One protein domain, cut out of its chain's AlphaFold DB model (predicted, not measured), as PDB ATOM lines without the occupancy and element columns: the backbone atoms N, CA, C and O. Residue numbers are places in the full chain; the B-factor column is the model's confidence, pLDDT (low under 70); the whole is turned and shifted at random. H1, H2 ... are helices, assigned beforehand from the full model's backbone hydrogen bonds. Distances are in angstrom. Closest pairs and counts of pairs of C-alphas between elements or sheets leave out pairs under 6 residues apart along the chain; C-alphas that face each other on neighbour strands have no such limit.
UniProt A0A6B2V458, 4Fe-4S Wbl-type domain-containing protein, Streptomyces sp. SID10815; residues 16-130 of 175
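What this domain is: This is residues 16 to 130 of the 175 residues of the protein "4Fe-4S Wbl-type domain-containing protein" of Streptomyces sp. SID10815 (UniProt A0A6B2V458). H4 sits in the middle, with H5 packing across it and H6 turning a corner from the end of H5, while H3 reaches away in the other direction with the small helix H2 on it and H1 near both. The far half of H6, residues 121 to 130, sticks out as a free arm, and the loop of residues 79 to 92 folds back near the middle. The printed part has 115 residues with six named helices, H1 to H6 in chain order, and no named strand; its class is all helix. The whole is only just compact, close to loose, with a radius of gyration of the C-alphas of 15.7 A, and its outline is only just elongated, spanning 52 by 34 by 19 A.

How they stand to each other: After residues 16 to 28, H1, residues 29 to 32, is close to but not clearly touching H2, residues 34 to 37; their closest C-alphas, of Cys 30 and Phe 37, are 6.2 A apart. H3, residues 49 to 64, touches H2 with its residues 55 to 59 alone, the closest C-alphas being those of Phe 37 and Ala 59 at 5.7 A. H1 and H3 are close but not clearly touching, with the C-alphas of Arg 29 and Ala 62 closest at 6.7 A. H4, residues 69 to 78, is close to but not clearly touching H3: the closest C-alphas, of Cys 63 and Val 69, are 6.5 A apart, and the two run opposite ways at a steep tilt of 69 degrees, only just short of about perpendicular. H5, residues 93 to 107, touches H4 with its residues 96 to 100 alone, about perpendicular at 77 degrees, the closest C-alphas being those of Leu 77 and Arg 96 at 6.3 A. H6, residues 111 to 130, only just touches H5, with 3 pairs of C-alphas within 8 A, and only at the corner; the C-alphas of Val 104 and Trp 111 are closest at 5.9 A. H3 is apart from H5 and H6. Every O i to N i+4 pair is within hydrogen-bond range in H3, H4, H5 and H6; H1 and H2 are too short for such a pair, and each has its one O i to N i+3 pair within range.

Where its parts are: H1 begins at C-alpha 29, (28.276, 2.043, 33.754). From first to last C-alpha, H3 is 22.4 A long, H4 14.4 A, H5 20.7 A and H6 28.9 A. H4 begins at C-alpha 69, (29.819, 12.959, 36.186), and H6 ends at C-alpha 130, (22.525, 21.522, 57.450).

The domain as a whole: The two C-alphas farthest apart, of Glu 47 and Ala 128, are 53.7 A apart. The printed part has no cut. The links H2 to H3 and H4 to H5 are long. Mean pLDDT of the printed part is 90.8, and residues 45 to 46 are under 70.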
ATOM      1  N   ASP A  16      45.473  12.386  44.376       89.12
ATOM      2  CA  ASP A  16      45.558  13.544  45.269       89.12
ATOM      3  C   ASP A  16      44.522  13.379  46.402       89.12
ATOM      4  O   ASP A  16      43.318  13.304  46.118       89.12
ATOM      5  N   PRO A  17      44.945  13.328  47.680       90.19
ATOM      6  CA  PRO A  17      44.059  13.011  48.799       90.19
ATOM      7  C   PRO A  17      42.960  14.060  49.008       90.19
ATOM      8  O   PRO A  17      41.933  13.771  49.623       90.19
ATOM      9  N   ARG A  18      43.127  15.275  48.469       91.25
ATOM     10  CA  ARG A  18      42.113  16.342  48.522       91.25
ATOM     11  C   ARG A  18      40.959  16.088  47.552       91.25
ATOM     12  O   ARG A  18      39.880  16.661  47.720       91.25
ATOM     13  N   PHE A  19      41.178  15.222  46.562       91.81
ATOM     14  CA  PHE A  19      40.219  14.827  45.537       91.81
ATOM     15  C   PHE A  19      40.095  13.295  45.497       91.81
ATOM     16  O   PHE A  19      40.587  12.664  44.556       91.81
ATOM     17  N   PRO A  20      39.418  12.674  46.482       91.12
ATOM     18  CA  PRO A  20      39.127  11.246  46.434       91.12
ATOM     19  C   PRO A  20      38.237  10.909  45.230       91.12
ATOM     20  O   PRO A  20      37.492  11.757  44.727       91.12
ATOM     21  N   PHE A  21      38.308   9.662  44.753       90.56
ATOM     22  CA  PHE A  21      37.424   9.226  43.672       90.56
ATOM     23  C   PHE A  21      35.961   9.289  44.145       90.56
ATOM     24  O   PHE A  21      35.647   8.771  45.216       90.56
ATOM     25  N   PRO A  22      35.053   9.916  43.379       91.81
ATOM     26  CA  PRO A  22      33.672  10.094  43.808       91.81
ATOM     27  C   PRO A  22      32.925   8.766  43.934       91.81
ATOM     28  O   PRO A  22      32.982   7.906  43.054       91.81
ATOM     29  N   HIS A  23      32.158   8.635  45.013       90.38
ATOM     30  CA  HIS A  23      31.346   7.452  45.271       90.38
ATOM     31  C   HIS A  23      29.958   7.585  44.646       90.38
ATOM     32  O   HIS A  23      29.311   8.629  44.734       90.38
ATOM     33  N   SER A  24      29.484   6.501  44.040       90.12
ATOM     34  CA  SER A  24      28.095   6.358  43.613       90.12
ATOM     35  C   SER A  24      27.430   5.271  44.459       90.12
ATOM     36  O   SER A  24      28.075   4.255  44.720       90.12
ATOM     37  N   PRO A  25      26.167   5.450  44.887       88.00
ATOM     38  CA  PRO A  25      25.453   4.432  45.661       88.00
ATOM     39  C   PRO A  25      25.133   3.176  44.840       88.00
ATOM     40  O   PRO A  25      24.837   2.131  45.409       88.00
ATOM     41  N   VAL A  26      25.181   3.273  43.508       89.62
ATOM     42  CA  VAL A  26      24.972   2.158  42.581       89.62
ATOM     43  C   VAL A  26      26.197   1.995  41.682       89.62
ATOM     44  O   VAL A  26      26.854   2.996  41.372       89.62
ATOM     45  N   PRO A  27      26.503   0.770  41.217       91.81
ATOM     46  CA  PRO A  27      27.577   0.559  40.258       91.81
ATOM     47  C   PRO A  27      27.397   1.439  39.019       91.81
ATOM     48  O   PRO A  27      26.327   1.486  38.405       91.81
ATOM     49  N   THR A  28      28.449   2.164  38.649       93.88
ATOM     50  CA  THR A  28      28.415   3.032  37.467       93.88
ATOM     51  C   THR A  28      28.600   2.214  36.191       93.88
ATOM     52  O   THR A  28      29.183   1.132  36.202       93.88
ATOM     53  N   ARG A  29      28.156   2.745  35.045       94.19
ATOM     54  CA  ARG A  29      28.276   2.043  33.754       94.19
ATOM     55  C   ARG A  29      29.714   1.674  33.394       94.19
ATOM     56  O   ARG A  29      29.929   0.634  32.787       94.19
ATOM     57  N   CYS A  30      30.693   2.491  33.777       93.19
ATOM     58  CA  CYS A  30      32.101   2.173  33.538       93.19
ATOM     59  C   CYS A  30      32.651   1.073  34.453       93.19
ATOM     60  O   CYS A  30      33.657   0.468  34.103       93.19
ATOM     61  N   GLN A  31      31.989   0.777  35.573       92.06
ATOM     62  CA  GLN A  31      32.311  -0.377  36.413       92.06
ATOM     63  C   GLN A  31      31.665  -1.656  35.873       92.06
ATOM     64  O   GLN A  31      32.294  -2.707  35.892       92.06
ATOM     65  N   THR A  32      30.432  -1.576  35.363       94.19
ATOM     66  CA  THR A  32      29.720  -2.749  34.829       94.19
ATOM     67  C   THR A  32      30.148  -3.121  33.408       94.19
ATOM     68  O   THR A  32      30.098  -4.288  33.040       94.19
ATOM     69  N   GLU A  33      30.552  -2.142  32.594       93.00
ATOM     70  CA  GLU A  33      30.900  -2.314  31.175       93.00
ATOM     71  C   GLU A  33      32.254  -1.643  30.839       93.00
ATOM     72  O   GLU A  33      32.303  -0.747  29.989       93.00
ATOM     73  N   PRO A  34      33.375  -2.031  31.481       91.88
ATOM     74  CA  PRO A  34      34.651  -1.307  31.385       91.88
ATOM     75  C   PRO A  34      35.206  -1.212  29.956       91.88
ATOM     76  O   PRO A  34      35.718  -0.162  29.565       91.88
ATOM     77  N   ALA A  35      35.020  -2.248  29.130       89.44
ATOM     78  CA  ALA A  35      35.483  -2.275  27.738       89.44
ATOM     79  C   ALA A  35      34.885  -1.149  26.865       89.44
ATOM     80  O   ALA A  35      35.510  -0.681  25.910       89.44
ATOM     81  N   THR A  36      33.686  -0.658  27.202       90.00
ATOM     82  CA  THR A  36      33.054   0.465  26.492       90.00
ATOM     83  C   THR A  36      33.810   1.779  26.717       90.00
ATOM     84  O   THR A  36      33.786   2.654  25.852       90.00
ATOM     85  N   PHE A  37      34.484   1.925  27.860       93.12
ATOM     86  CA  PHE A  37      35.147   3.161  28.277       93.12
ATOM     87  C   PHE A  37      36.661   3.130  28.093       93.12
ATOM     88  O   PHE A  37      37.293   4.176  28.240       93.12
ATOM     89  N   ASP A  38      37.238   1.978  27.762       90.81
ATOM     90  CA  ASP A  38      38.658   1.864  27.454       90.81
ATOM     91  C   ASP A  38      38.988   2.631  26.166       90.81
ATOM     92  O   ASP A  38      38.450   2.348  25.103       90.81
ATOM     93  N   PHE A  39      39.809   3.673  26.247       89.38
ATOM     94  CA  PHE A  39      40.095   4.531  25.096       89.38
ATOM     95  C   PHE A  39      41.465   5.179  25.239       89.38
ATOM     96  O   PHE A  39      41.689   6.005  26.131       89.38
ATOM     97  N   ALA A  40      42.380   4.854  24.336       87.81
ATOM     98  CA  ALA A  40      43.694   5.485  24.275       87.81
ATOM     99  C   ALA A  40      43.679   6.759  23.406       87.81
ATOM    100  O   ALA A  40      42.802   6.989  22.573       87.81
ATOM    101  N   ASN A  41      44.673   7.631  23.573       80.19
ATOM    102  CA  ASN A  41      44.849   8.734  22.627       80.19
ATOM    103  C   ASN A  41      45.231   8.188  21.247       80.19
ATOM    104  O   ASN A  41      46.193   7.438  21.130       80.19
ATOM    105  N   GLY A  42      44.496   8.597  20.212       77.06
ATOM    106  CA  GLY A  42      44.702   8.080  18.857       77.06
ATOM    107  C   GLY A  42      44.193   6.651  18.660       77.06
ATOM    108  O   GLY A  42      44.574   6.019  17.681       77.06
ATOM    109  N   ASP A  43      43.347   6.155  19.568       76.56
ATOM    110  CA  ASP A  43      42.757   4.823  19.493       76.56
ATOM    111  C   ASP A  43      42.035   4.594  18.151       76.56
ATOM    112  O   ASP A  43      41.165   5.368  17.742       76.56
ATOM    113  N   ARG A  44      42.447   3.523  17.465       71.38
ATOM    114  CA  ARG A  44      41.878   2.993  16.216       71.38
ATOM    115  C   ARG A  44      41.513   1.509  16.361       71.38
ATOM    116  O   ARG A  44      41.459   0.803  15.368       71.38
ATOM    117  N   SER A  45      41.295   1.037  17.590       67.81
ATOM    118  CA  SER A  45      40.993  -0.367  17.923       67.81
ATOM    119  C   SER A  45      39.708  -0.909  17.294       67.81
ATOM    120  O   SER A  45      39.522  -2.120  17.250       67.81
ATOM    121  N   GLY A  46      38.803  -0.048  16.818       65.38
ATOM    122  CA  GLY A  46      37.644  -0.496  16.054       65.38
ATOM    123  C   GLY A  46      38.033  -0.932  14.643       65.38
ATOM    124  O   GLY A  46      38.881  -0.312  14.012       65.38
ATOM    125  N   GLU A  47      37.309  -1.915  14.106       75.69
ATOM    126  CA  GLU A  47      37.425  -2.409  12.718       75.69
ATOM    127  C   GLU A  47      37.428  -1.289  11.662       75.69
ATOM    128  O   GLU A  47      37.979  -1.425  10.574       75.69
ATOM    129  N   SER A  48      36.809  -0.152  11.989       84.44
ATOM    130  CA  SER A  48      36.871   1.077  11.208       84.44
ATOM    131  C   SER A  48      36.842   2.310  12.112       84.44
ATOM    132  O   SER A  48      36.424   2.271  13.279       84.44
ATOM    133  N   ARG A  49      37.197   3.465  11.539       85.00
ATOM    134  CA  ARG A  49      37.024   4.772  12.190       85.00
ATOM    135  C   ARG A  49      35.581   4.986  12.668       85.00
ATOM    136  O   ARG A  49      35.370   5.393  13.807       85.00
ATOM    137  N   ALA A  50      34.597   4.648  11.835       87.00
ATOM    138  CA  ALA A  50      33.180   4.782  12.170       87.00
ATOM    139  C   ALA A  50      32.757   3.868  13.337       87.00
ATOM    140  O   ALA A  50      31.905   4.239  14.143       87.00
ATOM    141  N   ALA A  51      33.341   2.670  13.463       86.62
ATOM    142  CA  ALA A  51      33.109   1.802  14.619       86.62
ATOM    143  C   ALA A  51      33.674   2.420  15.912       86.62
ATOM    144  O   ALA A  51      32.989   2.456  16.936       86.62
ATOM    145  N   THR A  52      34.879   2.993  15.841       86.38
ATOM    146  CA  THR A  52      35.509   3.696  16.972       86.38
ATOM    147  C   THR A  52      34.685   4.912  17.411       86.38
ATOM    148  O   THR A  52      34.424   5.094  18.600       86.38
ATOM    149  N   GLU A  53      34.199   5.717  16.461       88.56
ATOM    150  CA  GLU A  53      33.340   6.875  16.743       88.56
ATOM    151  C   GLU A  53      32.004   6.461  17.382       88.56
ATOM    152  O   GLU A  53      31.566   7.090  18.349       88.56
ATOM    153  N   ARG A  54      31.390   5.361  16.924       89.69
ATOM    154  CA  ARG A  54      30.171   4.800  17.536       89.69
ATOM    155  C   ARG A  54      30.403   4.335  18.974       89.69
ATOM    156  O   ARG A  54      29.583   4.631  19.847       89.69
ATOM    157  N   ARG A  55      31.527   3.663  19.248       89.12
ATOM    158  CA  ARG A  55      31.910   3.239  20.606       89.12
ATOM    159  C   ARG A  55      32.115   4.440  21.529       89.12
ATOM    160  O   ARG A  55      31.531   4.494  22.611       89.12
ATOM    161  N   LEU A  56      32.837   5.458  21.055       91.19
ATOM    162  CA  LEU A  56      33.033   6.716  21.776       91.19
ATOM    163  C   LEU A  56      31.702   7.433  22.056       91.19
ATOM    164  O   LEU A  56      31.488   7.928  23.163       91.19
ATOM    165  N   ALA A  57      30.787   7.481  21.086       92.19
ATOM    166  CA  ALA A  57      29.467   8.083  21.266       92.19
ATOM    167  C   ALA A  57      28.628   7.340  22.321       92.19
ATOM    168  O   ALA A  57      28.000   7.983  23.168       92.19
ATOM    169  N   ARG A  58      28.663   5.998  22.321       92.75
ATOM    170  CA  ARG A  58      28.004   5.162  23.338       92.75
ATOM    171  C   ARG A  58      28.549   5.459  24.736       92.75
ATOM    172  O   ARG A  58      27.768   5.754  25.638       92.75
ATOM    173  N   ALA A  59      29.871   5.457  24.897       93.94
ATOM    174  CA  ALA A  59      30.516   5.762  26.172       93.94
ATOM    175  C   ALA A  59      30.181   7.178  26.669       93.94
ATOM    176  O   ALA A  59      29.822   7.371  27.829       93.94
ATOM    177  N   ARG A  60      30.216   8.180  25.779       93.94
ATOM    178  CA  ARG A  60      29.857   9.568  26.114       93.94
ATOM    179  C   ARG A  60      28.420   9.704  26.596       93.94
ATOM    180  O   ARG A  60      28.197  10.407  27.580       93.94
ATOM    181  N   ARG A  61      27.476   9.033  25.928       94.19
ATOM    182  CA  ARG A  61      26.060   9.023  26.314       94.19
ATOM    183  C   ARG A  61      25.856   8.362  27.678       94.19
ATOM    184  O   ARG A  61      25.106   8.879  28.503       94.19
ATOM    185  N   ALA A  62      26.558   7.261  27.941       93.88
ATOM    186  CA  ALA A  62      26.517   6.599  29.240       93.88
ATOM    187  C   ALA A  62      27.095   7.489  30.357       93.88
ATOM    188  O   ALA A  62      26.483   7.629  31.414       93.88
ATOM    189  N   CYS A  63      28.225   8.159  30.109       94.75
ATOM    190  CA  CYS A  63      28.807   9.105  31.062       94.75
ATOM    191  C   CYS A  63      27.902  10.318  31.336       94.75
ATOM    192  O   CYS A  63      27.845  10.763  32.478       94.75
ATOM    193  N   SER A  64      27.183  10.854  30.339       89.38
ATOM    194  CA  SER A  64      26.358  12.060  30.531       89.38
ATOM    195  C   SER A  64      25.172  11.856  31.476       89.38
ATOM    196  O   SER A  64      24.720  12.818  32.087       89.38
ATOM    197  N   GLY A  65      24.687  10.617  31.617       89.50
ATOM    198  CA  GLY A  65      23.641  10.260  32.582       89.50
ATOM    199  C   GLY A  65      24.174   9.845  33.956       89.50
ATOM    200  O   GLY A  65      23.392   9.475  34.826       89.50
ATOM    201  N   CYS A  66      25.494   9.847  34.161       94.00
ATOM    202  CA  CYS A  66      26.090   9.376  35.404       94.00
ATOM    203  C   CYS A  66      25.895  10.409  36.533       94.00
ATOM    204  O   CYS A  66      26.265  11.574  36.352       94.00
ATOM    205  N   PRO A  67      25.394  10.008  37.720       93.50
ATOM    206  CA  PRO A  67      25.126  10.944  38.817       93.50
ATOM    207  C   PRO A  67      26.390  11.653  39.326       93.50
ATOM    208  O   PRO A  67      26.318  12.792  39.777       93.50
ATOM    209  N   ILE A  68      27.555  11.013  39.196       94.94
ATOM    210  CA  ILE A  68      28.848  11.537  39.660       94.94
ATOM    211  C   ILE A  68      29.666  12.201  38.543       94.94
ATOM    212  O   ILE A  68      30.854  12.449  38.717       94.94
ATOM    213  N   VAL A  69      29.077  12.487  37.374       95.50
ATOM    214  CA  VAL A  69      29.819  12.959  36.186       95.50
ATOM    215  C   VAL A  69      30.655  14.218  36.450       95.50
ATOM    216  O   VAL A  69      31.784  14.323  35.971       95.50
ATOM    217  N   LYS A  70      30.138  15.164  37.243       93.25
ATOM    218  CA  LYS A  70      30.831  16.424  37.557       93.25
ATOM    219  C   LYS A  70      32.056  16.186  38.436       93.25
ATOM    220  O   LYS A  70      33.134  16.696  38.132       93.25
ATOM    221  N   ASP A  71      31.897  15.373  39.474       94.31
ATOM    222  CA  ASP A  71      32.981  15.042  40.397       94.31
ATOM    223  C   ASP A  71      34.003  14.121  39.725       94.31
ATOM    224  O   ASP A  71      35.205  14.290  39.906       94.31
ATOM    225  N   CYS A  72      33.544  13.222  38.846       96.00
ATOM    226  CA  CYS A  72      34.399  12.371  38.024       96.00
ATOM    227  C   CYS A  72      35.266  13.208  37.078       96.00
ATOM    228  O   CYS A  72      36.461  12.944  36.948       96.00
ATOM    229  N   LEU A  73      34.701  14.254  36.456       96.38
ATOM    230  CA  LEU A  73      35.474  15.171  35.621       96.38
ATOM    231  C   LEU A  73      36.545  15.881  36.446       96.38
ATOM    232  O   LEU A  73      37.700  15.921  36.036       96.38
ATOM    233  N   ARG A  74      36.171  16.430  37.605       95.75
ATOM    234  CA  ARG A  74      37.110  17.117  38.497       95.75
ATOM    235  C   ARG A  74      38.256  16.193  38.904       95.75
ATOM    236  O   ARG A  74      39.415  16.555  38.714       95.75
ATOM    237  N   TRP A  75      37.924  14.995  39.376       96.25
ATOM    238  CA  TRP A  75      38.892  13.974  39.756       96.25
ATOM    239  C   TRP A  75      39.837  13.632  38.601       96.25
ATOM    240  O   TRP A  75      41.053  13.629  38.778       96.25
ATOM    241  N   ALA A  76      39.298  13.419  37.399       96.69
ATOM    242  CA  ALA A  76      40.095  13.075  36.227       96.69
ATOM    243  C   ALA A  76      41.001  14.223  35.758       96.69
ATOM    244  O   ALA A  76      42.068  13.989  35.190       96.69
ATOM    245  N   LEU A  77      40.604  15.480  35.966       96.62
ATOM    246  CA  LEU A  77      41.457  16.619  35.637       96.62
ATOM    247  C   LEU A  77      42.650  16.720  36.588       96.62
ATOM    248  O   LEU A  77      43.757  16.932  36.097       96.62
ATOM    249  N   VAL A  78      42.448  16.537  37.894       95.75
ATOM    250  CA  VAL A  78      43.525  16.603  38.897       95.75
ATOM    251  C   VAL A  78      44.467  15.404  38.769       95.75
ATOM    252  O   VAL A  78      45.676  15.567  38.631       95.75
ATOM    253  N   ASN A  79      43.917  14.193  38.697       94.94
ATOM    254  CA  ASN A  79      44.683  12.949  38.698       94.94
ATOM    255  C   ASN A  79      45.122  12.558  37.280       94.94
ATOM    256  O   ASN A  79      44.630  11.596  36.679       94.94
ATOM    257  N   LYS A  80      46.034  13.349  36.700       93.50
ATOM    258  CA  LYS A  80      46.527  13.152  35.327       93.50
ATOM    259  C   LYS A  80      47.124  11.766  35.121       93.50
ATOM    260  O   LYS A  80      46.829  11.142  34.102       93.50
ATOM    261  N   ASP A  81      47.944  11.299  36.057       91.69
ATOM    262  CA  ASP A  81      48.675  10.049  35.876       91.69
ATOM    263  C   ASP A  81      47.779   8.812  35.923       91.69
ATOM    264  O   ASP A  81      48.014   7.864  35.174       91.69
ATOM    265  N   LEU A  82      46.692   8.881  36.689       91.75
ATOM    266  CA  LEU A  82      45.662   7.843  36.768       91.75
ATOM    267  C   LEU A  82      44.686   7.860  35.585       91.75
ATOM    268  O   LEU A  82      43.982   6.888  35.337       91.75
ATOM    269  N   THR A  83      44.638   8.960  34.829       93.00
ATOM    270  CA  THR A  83      43.690   9.154  33.722       93.00
ATOM    271  C   THR A  83      44.397   9.415  32.396       93.00
ATOM    272  O   THR A  83      43.957  10.241  31.588       93.00
ATOM    273  N   LYS A  84      45.506   8.710  32.139       91.44
ATOM    274  CA  LYS A  84      46.213   8.762  30.843       91.44
ATOM    275  C   LYS A  84      45.398   8.139  29.708       91.44
ATOM    276  O   LYS A  84      45.466   8.611  28.576       91.44
ATOM    277  N   VAL A  85      44.601   7.126  30.030       91.88
ATOM    278  CA  VAL A  85      43.704   6.409  29.115       91.88
ATOM    279  C   VAL A  85      42.263   6.490  29.614       91.88
ATOM    280  O   VAL A  85      41.987   7.107  30.644       91.88
ATOM    281  N   GLY A  86      41.336   5.925  28.853       93.12
ATOM    282  CA  GLY A  86      39.934   5.795  29.205       93.12
ATOM    283  C   GLY A  86      39.103   7.068  29.039       93.12
ATOM    284  O   GLY A  86      39.597   8.208  28.972       93.12
ATOM    285  N   ILE A  87      37.793   6.858  29.002       94.75
ATOM    286  CA  ILE A  87      36.774   7.903  28.958       94.75
ATOM    287  C   ILE A  87      36.312   8.194  30.382       94.75
ATOM    288  O   ILE A  87      35.718   7.350  31.044       94.75
ATOM    289  N   PHE A  88      36.536   9.430  30.822       95.69
ATOM    290  CA  PHE A  88      36.109   9.920  32.131       95.69
ATOM    291  C   PHE A  88      35.173  11.099  31.922       95.69
ATOM    292  O   PHE A  88      35.511  12.023  31.182       95.69
ATOM    293  N   ALA A  89      33.994  11.068  32.542       95.81
ATOM    294  CA  ALA A  89      32.996  12.133  32.446       95.81
ATOM    295  C   ALA A  89      32.739  12.635  31.005       95.81
ATOM    296  O   ALA A  89      32.761  13.832  30.728       95.81
ATOM    297  N   SER A  90      32.561  11.700  30.065       95.12
ATOM    298  CA  SER A  90      32.355  11.969  28.630       95.12
ATOM    299  C   SER A  90      33.538  12.639  27.909       95.12
ATOM    300  O   SER A  90      33.395  13.059  26.758       95.12
ATOM    301  N   THR A  91      34.715  12.708  28.535       95.38
ATOM    302  CA  THR A  91      35.926  13.301  27.950       95.38
ATOM    303  C   THR A  91      36.949  12.243  27.554       95.38
ATOM    304  O   THR A  91      37.202  11.289  28.295       95.38
ATOM    305  N   THR A  92      37.571  12.430  26.392       94.88
ATOM    306  CA  THR A  92      38.753  11.665  25.960       94.88
ATOM    307  C   THR A  92      40.014  12.184  26.659       94.88
ATOM    308  O   THR A  92      40.015  13.316  27.160       94.88
ATOM    309  N   PRO A  93      41.127  11.428  26.665       95.12
ATOM    310  CA  PRO A  93      42.353  11.913  27.293       95.12
ATOM    311  C   PRO A  93      42.889  13.202  26.637       95.12
ATOM    312  O   PRO A  93      43.298  14.121  27.345       95.12
ATOM    313  N   SER A  94      42.784  13.347  25.310       93.50
ATOM    314  CA  SER A  94      43.119  14.591  24.593       93.50
ATOM    315  C   SER A  94      42.264  15.789  25.028       93.50
ATOM    316  O   SER A  94      42.787  16.881  25.259       93.50
ATOM    317  N   GLN A  95      40.956  15.586  25.221       95.12
ATOM    318  CA  GLN A  95      40.053  16.619  25.735       95.12
ATOM    319  C   GLN A  95      40.414  17.018  27.169       95.12
ATOM    320  O   GLN A  95      40.388  18.207  27.493       95.12
ATOM    321  N   ARG A  96      40.808  16.057  28.017       96.50
ATOM    322  CA  ARG A  96      41.297  16.346  29.375       96.50
ATOM    323  C   ARG A  96      42.589  17.158  29.357       96.50
ATOM    324  O   ARG A  96      42.710  18.094  30.139       96.50
ATOM    325  N   THR A  97      43.520  16.879  28.445       95.69
ATOM    326  CA  THR A  97      44.732  17.702  28.270       95.69
ATOM    327  C   THR A  97      44.386  19.152  27.929       95.69
ATOM    328  O   THR A  97      44.880  20.069  28.584       95.69
ATOM    329  N   ALA A  98      43.473  19.373  26.979       96.56
ATOM    330  CA  ALA A  98      43.011  20.719  26.635       96.56
ATOM    331  C   ALA A  98      42.282  21.409  27.804       96.56
ATOM    332  O   ALA A  98      42.446  22.606  28.029       96.56
ATOM    333  N   LEU A  99      41.487  20.665  28.580       96.69
ATOM    334  CA  LEU A  99      40.828  21.187  29.779       96.69
ATOM    335  C   LEU A  99      41.829  21.612  30.855       96.69
ATOM    336  O   LEU A  99      41.667  22.700  31.394       96.69
ATOM    337  N   ARG A 100      42.868  20.815  31.131       96.81
ATOM    338  CA  ARG A 100      43.920  21.184  32.095       96.81
ATOM    339  C   ARG A 100      44.646  22.456  31.673       96.81
ATOM    340  O   ARG A 100      44.801  23.345  32.499       96.81
ATOM    341  N   LYS A 101      44.990  22.595  30.385       95.75
ATOM    342  CA  LYS A 101      45.574  23.840  29.857       95.75
ATOM    343  C   LYS A 101      44.665  25.042  30.136       95.75
ATOM    344  O   LYS A 101      45.105  26.014  30.729       95.75
ATOM    345  N   ARG A 102      43.365  24.920  29.842       94.75
ATOM    346  CA  ARG A 102      42.381  25.971  30.158       94.75
ATOM    347  C   ARG A 102      42.260  26.272  31.654       94.75
ATOM    348  O   ARG A 102      41.935  27.402  32.004       94.75
ATOM    349  N   MET A 103      42.473  25.290  32.533       94.88
ATOM    350  CA  MET A 103      42.498  25.534  33.979       94.88
ATOM    351  C   MET A 103      43.724  26.348  34.376       94.88
ATOM    352  O   MET A 103      43.550  27.338  35.079       94.88
ATOM    353  N   VAL A 104      44.905  25.996  33.862       93.44
ATOM    354  CA  VAL A 104      46.139  26.769  34.066       93.44
ATOM    355  C   VAL A 104      45.963  28.201  33.558       93.44
ATOM    356  O   VAL A 104      46.172  29.152  34.305       93.44
ATOM    357  N   ASP A 105      45.456  28.367  32.335       89.94
ATOM    358  CA  ASP A 105      45.241  29.683  31.722       89.94
ATOM    359  C   ASP A 105      44.242  30.552  32.508       89.94
ATOM    360  O   ASP A 105      44.279  31.782  32.425       89.94
ATOM    361  N   ARG A 106      43.296  29.928  33.227       87.75
ATOM    362  CA  ARG A 106      42.217  30.619  33.949       87.75
ATOM    363  C   ARG A 106      42.528  30.880  35.416       87.75
ATOM    364  O   ARG A 106      42.140  31.928  35.927       87.75
ATOM    365  N   LEU A 107      43.124  29.910  36.093       89.50
ATOM    366  CA  LEU A 107      43.306  29.902  37.543       89.50
ATOM    367  C   LEU A 107      44.768  30.116  37.956       89.50
ATOM    368  O   LEU A 107      44.998  30.460  39.109       89.50
ATOM    369  N   GLY A 108      45.719  29.983  37.028       89.56
ATOM    370  CA  GLY A 108      47.157  30.042  37.292       89.56
ATOM    371  C   GLY A 108      47.806  28.653  37.377       89.56
ATOM    372  O   GLY A 108      47.116  27.638  37.247       89.56
ATOM    373  N   PRO A 109      49.134  28.587  37.579       89.75
ATOM    374  CA  PRO A 109      49.862  27.321  37.708       89.75
ATOM    375  C   PRO A 109      49.344  26.461  38.873       89.75
ATOM    376  O   PRO A 109      49.180  25.255  38.704       89.75
ATOM    377  N   ASP A 110      48.938  27.092  39.978       91.75
ATOM    378  CA  ASP A 110      48.435  26.436  41.197       91.75
ATOM    379  C   ASP A 110      46.918  26.164  41.144       91.75
ATOM    380  O   ASP A 110      46.195  26.197  42.140       91.75
ATOM    381  N   TRP A 111      46.376  25.918  39.946       93.38
ATOM    382  CA  TRP A 111      44.934  25.741  39.736       93.38
ATOM    383  C   TRP A 111      44.330  24.579  40.538       93.38
ATOM    384  O   TRP A 111      43.130  24.602  40.819       93.38
ATOM    385  N   ILE A 112      45.134  23.568  40.883       93.94
ATOM    386  CA  ILE A 112      44.703  22.433  41.709       93.94
ATOM    387  C   ILE A 112      44.391  22.914  43.129       93.94
ATOM    388  O   ILE A 112      43.339  22.562  43.665       93.94
ATOM    389  N   ASP A 113      45.235  23.774  43.700       92.12
ATOM    390  CA  ASP A 113      45.043  24.328  45.043       92.12
ATOM    391  C   ASP A 113      43.807  25.228  45.080       92.12
ATOM    392  O   ASP A 113      42.928  25.057  45.924       92.12
ATOM    393  N   VAL A 114      43.649  26.083  44.065       90.88
ATOM    394  CA  VAL A 114      42.453  26.925  43.907       90.88
ATOM    395  C   VAL A 114      41.174  26.085  43.818       90.88
ATOM    396  O   VAL A 114      40.129  26.479  44.343       90.88
ATOM    397  N   LEU A 115      41.211  24.932  43.142       92.31
ATOM    398  CA  LEU A 115      40.067  24.019  43.104       92.31
ATOM    399  C   LEU A 115      39.819  23.337  44.450       92.31
ATOM    400  O   LEU A 115      38.656  23.129  44.795       92.31
ATOM    401  N   ALA A 116      40.872  22.990  45.192       92.12
ATOM    402  CA  ALA A 116      40.756  22.339  46.492       92.12
ATOM    403  C   ALA A 116      40.099  23.282  47.509       92.12
ATOM    404  O   ALA A 116      39.131  22.895  48.163       92.12
ATOM    405  N   GLU A 117      40.539  24.541  47.555       90.81
ATOM    406  CA  GLU A 117      39.934  25.596  48.375       90.81
ATOM    407  C   GLU A 117      38.457  25.815  48.023       90.81
ATOM    408  O   GLU A 117      37.594  25.884  48.898       90.81
ATOM    409  N   GLN A 118      38.135  25.890  46.726       89.31
ATOM    410  CA  GLN A 118      36.754  26.075  46.274       89.31
ATOM    411  C   GLN A 118      35.852  24.897  46.643       89.31
ATOM    412  O   GLN A 118      34.676  25.108  46.966       89.31
ATOM    413  N   ASP A 119      36.370  23.671  46.567       89.94
ATOM    414  CA  ASP A 119      35.621  22.481  46.950       89.94
ATOM    415  C   ASP A 119      35.410  22.423  48.463       89.94
ATOM    416  O   ASP A 119      34.280  22.234  48.915       89.94
ATOM    417  N   GLN A 120      36.455  22.692  49.247       90.25
ATOM    418  CA  GLN A 120      36.365  22.786  50.700       90.25
ATOM    419  C   GLN A 120      35.343  23.843  51.137       90.25
ATOM    420  O   GLN A 120      34.401  23.509  51.854       90.25
ATOM    421  N   ALA A 121      35.423  25.066  50.607       88.75
ATOM    422  CA  ALA A 121      34.448  26.121  50.885       88.75
ATOM    423  C   ALA A 121      33.026  25.755  50.413       88.75
ATOM    424  O   ALA A 121      32.021  26.276  50.906       88.75
ATOM    425  N   GLY A 122      32.898  24.891  49.402       87.94
ATOM    426  CA  GLY A 122      31.625  24.299  48.994       87.94
ATOM    427  C   GLY A 122      31.066  23.344  50.046       87.94
ATOM    428  O   GLY A 122      29.899  23.473  50.425       87.94
ATOM    429  N   ARG A 123      31.901  22.423  50.536       88.00
ATOM    430  CA  ARG A 123      31.548  21.443  51.573       88.00
ATOM    431  C   ARG A 123      31.197  22.120  52.895       88.00
ATOM    432  O   ARG A 123      30.172  21.785  53.479       88.00
ATOM    433  N   GLU A 124      31.973  23.114  53.314       90.25
ATOM    434  CA  GLU A 124      31.725  23.896  54.531       90.25
ATOM    435  C   GLU A 124      30.387  24.637  54.465       90.25
ATOM    436  O   GLU A 124      29.585  24.546  55.390       90.25
ATOM    437  N   ARG A 125      30.076  25.292  53.337       87.00
ATOM    438  CA  ARG A 125      28.766  25.940  53.146       87.00
ATOM    439  C   ARG A 125      27.614  24.941  53.157       87.00
ATOM    440  O   ARG A 125      26.563  25.231  53.721       87.00
ATOM    441  N   ALA A 126      27.795  23.770  52.546       87.19
ATOM    442  CA  ALA A 126      26.787  22.715  52.577       87.19
ATOM    443  C   ALA A 126      26.580  22.162  53.997       87.19
ATOM    444  O   ALA A 126      25.443  21.906  54.380       87.19
ATOM    445  N   ALA A 127      27.650  22.007  54.781       89.56
ATOM    446  CA  ALA A 127      27.577  21.596  56.180       89.56
ATOM    447  C   ALA A 127      26.885  22.661  57.043       89.56
ATOM    448  O   ALA A 127      25.931  22.346  57.751       89.56
ATOM    449  N   ALA A 128      27.275  23.930  56.914       87.75
ATOM    450  CA  ALA A 128      26.642  25.044  57.619       87.75
ATOM    451  C   ALA A 128      25.133  25.123  57.335       87.75
ATOM    452  O   ALA A 128      24.341  25.287  58.258       87.75
ATOM    453  N   ALA A 129      24.714  24.911  56.081       86.81
ATOM    454  CA  ALA A 129      23.298  24.896  55.709       86.81
ATOM    455  C   ALA A 129      22.503  23.736  56.342       86.81
ATOM    456  O   ALA A 129      21.290  23.851  56.497       86.81
ATOM    457  N   ARG A 130      23.161  22.624  56.707       87.44
ATOM    458  CA  ARG A 130      22.525  21.522  57.450       87.44
ATOM    459  C   ARG A 130      22.347  21.859  58.928       87.44
ATOM    460  O   ARG A 130      21.337  21.473  59.505       87.44
TER     461      ARG A 130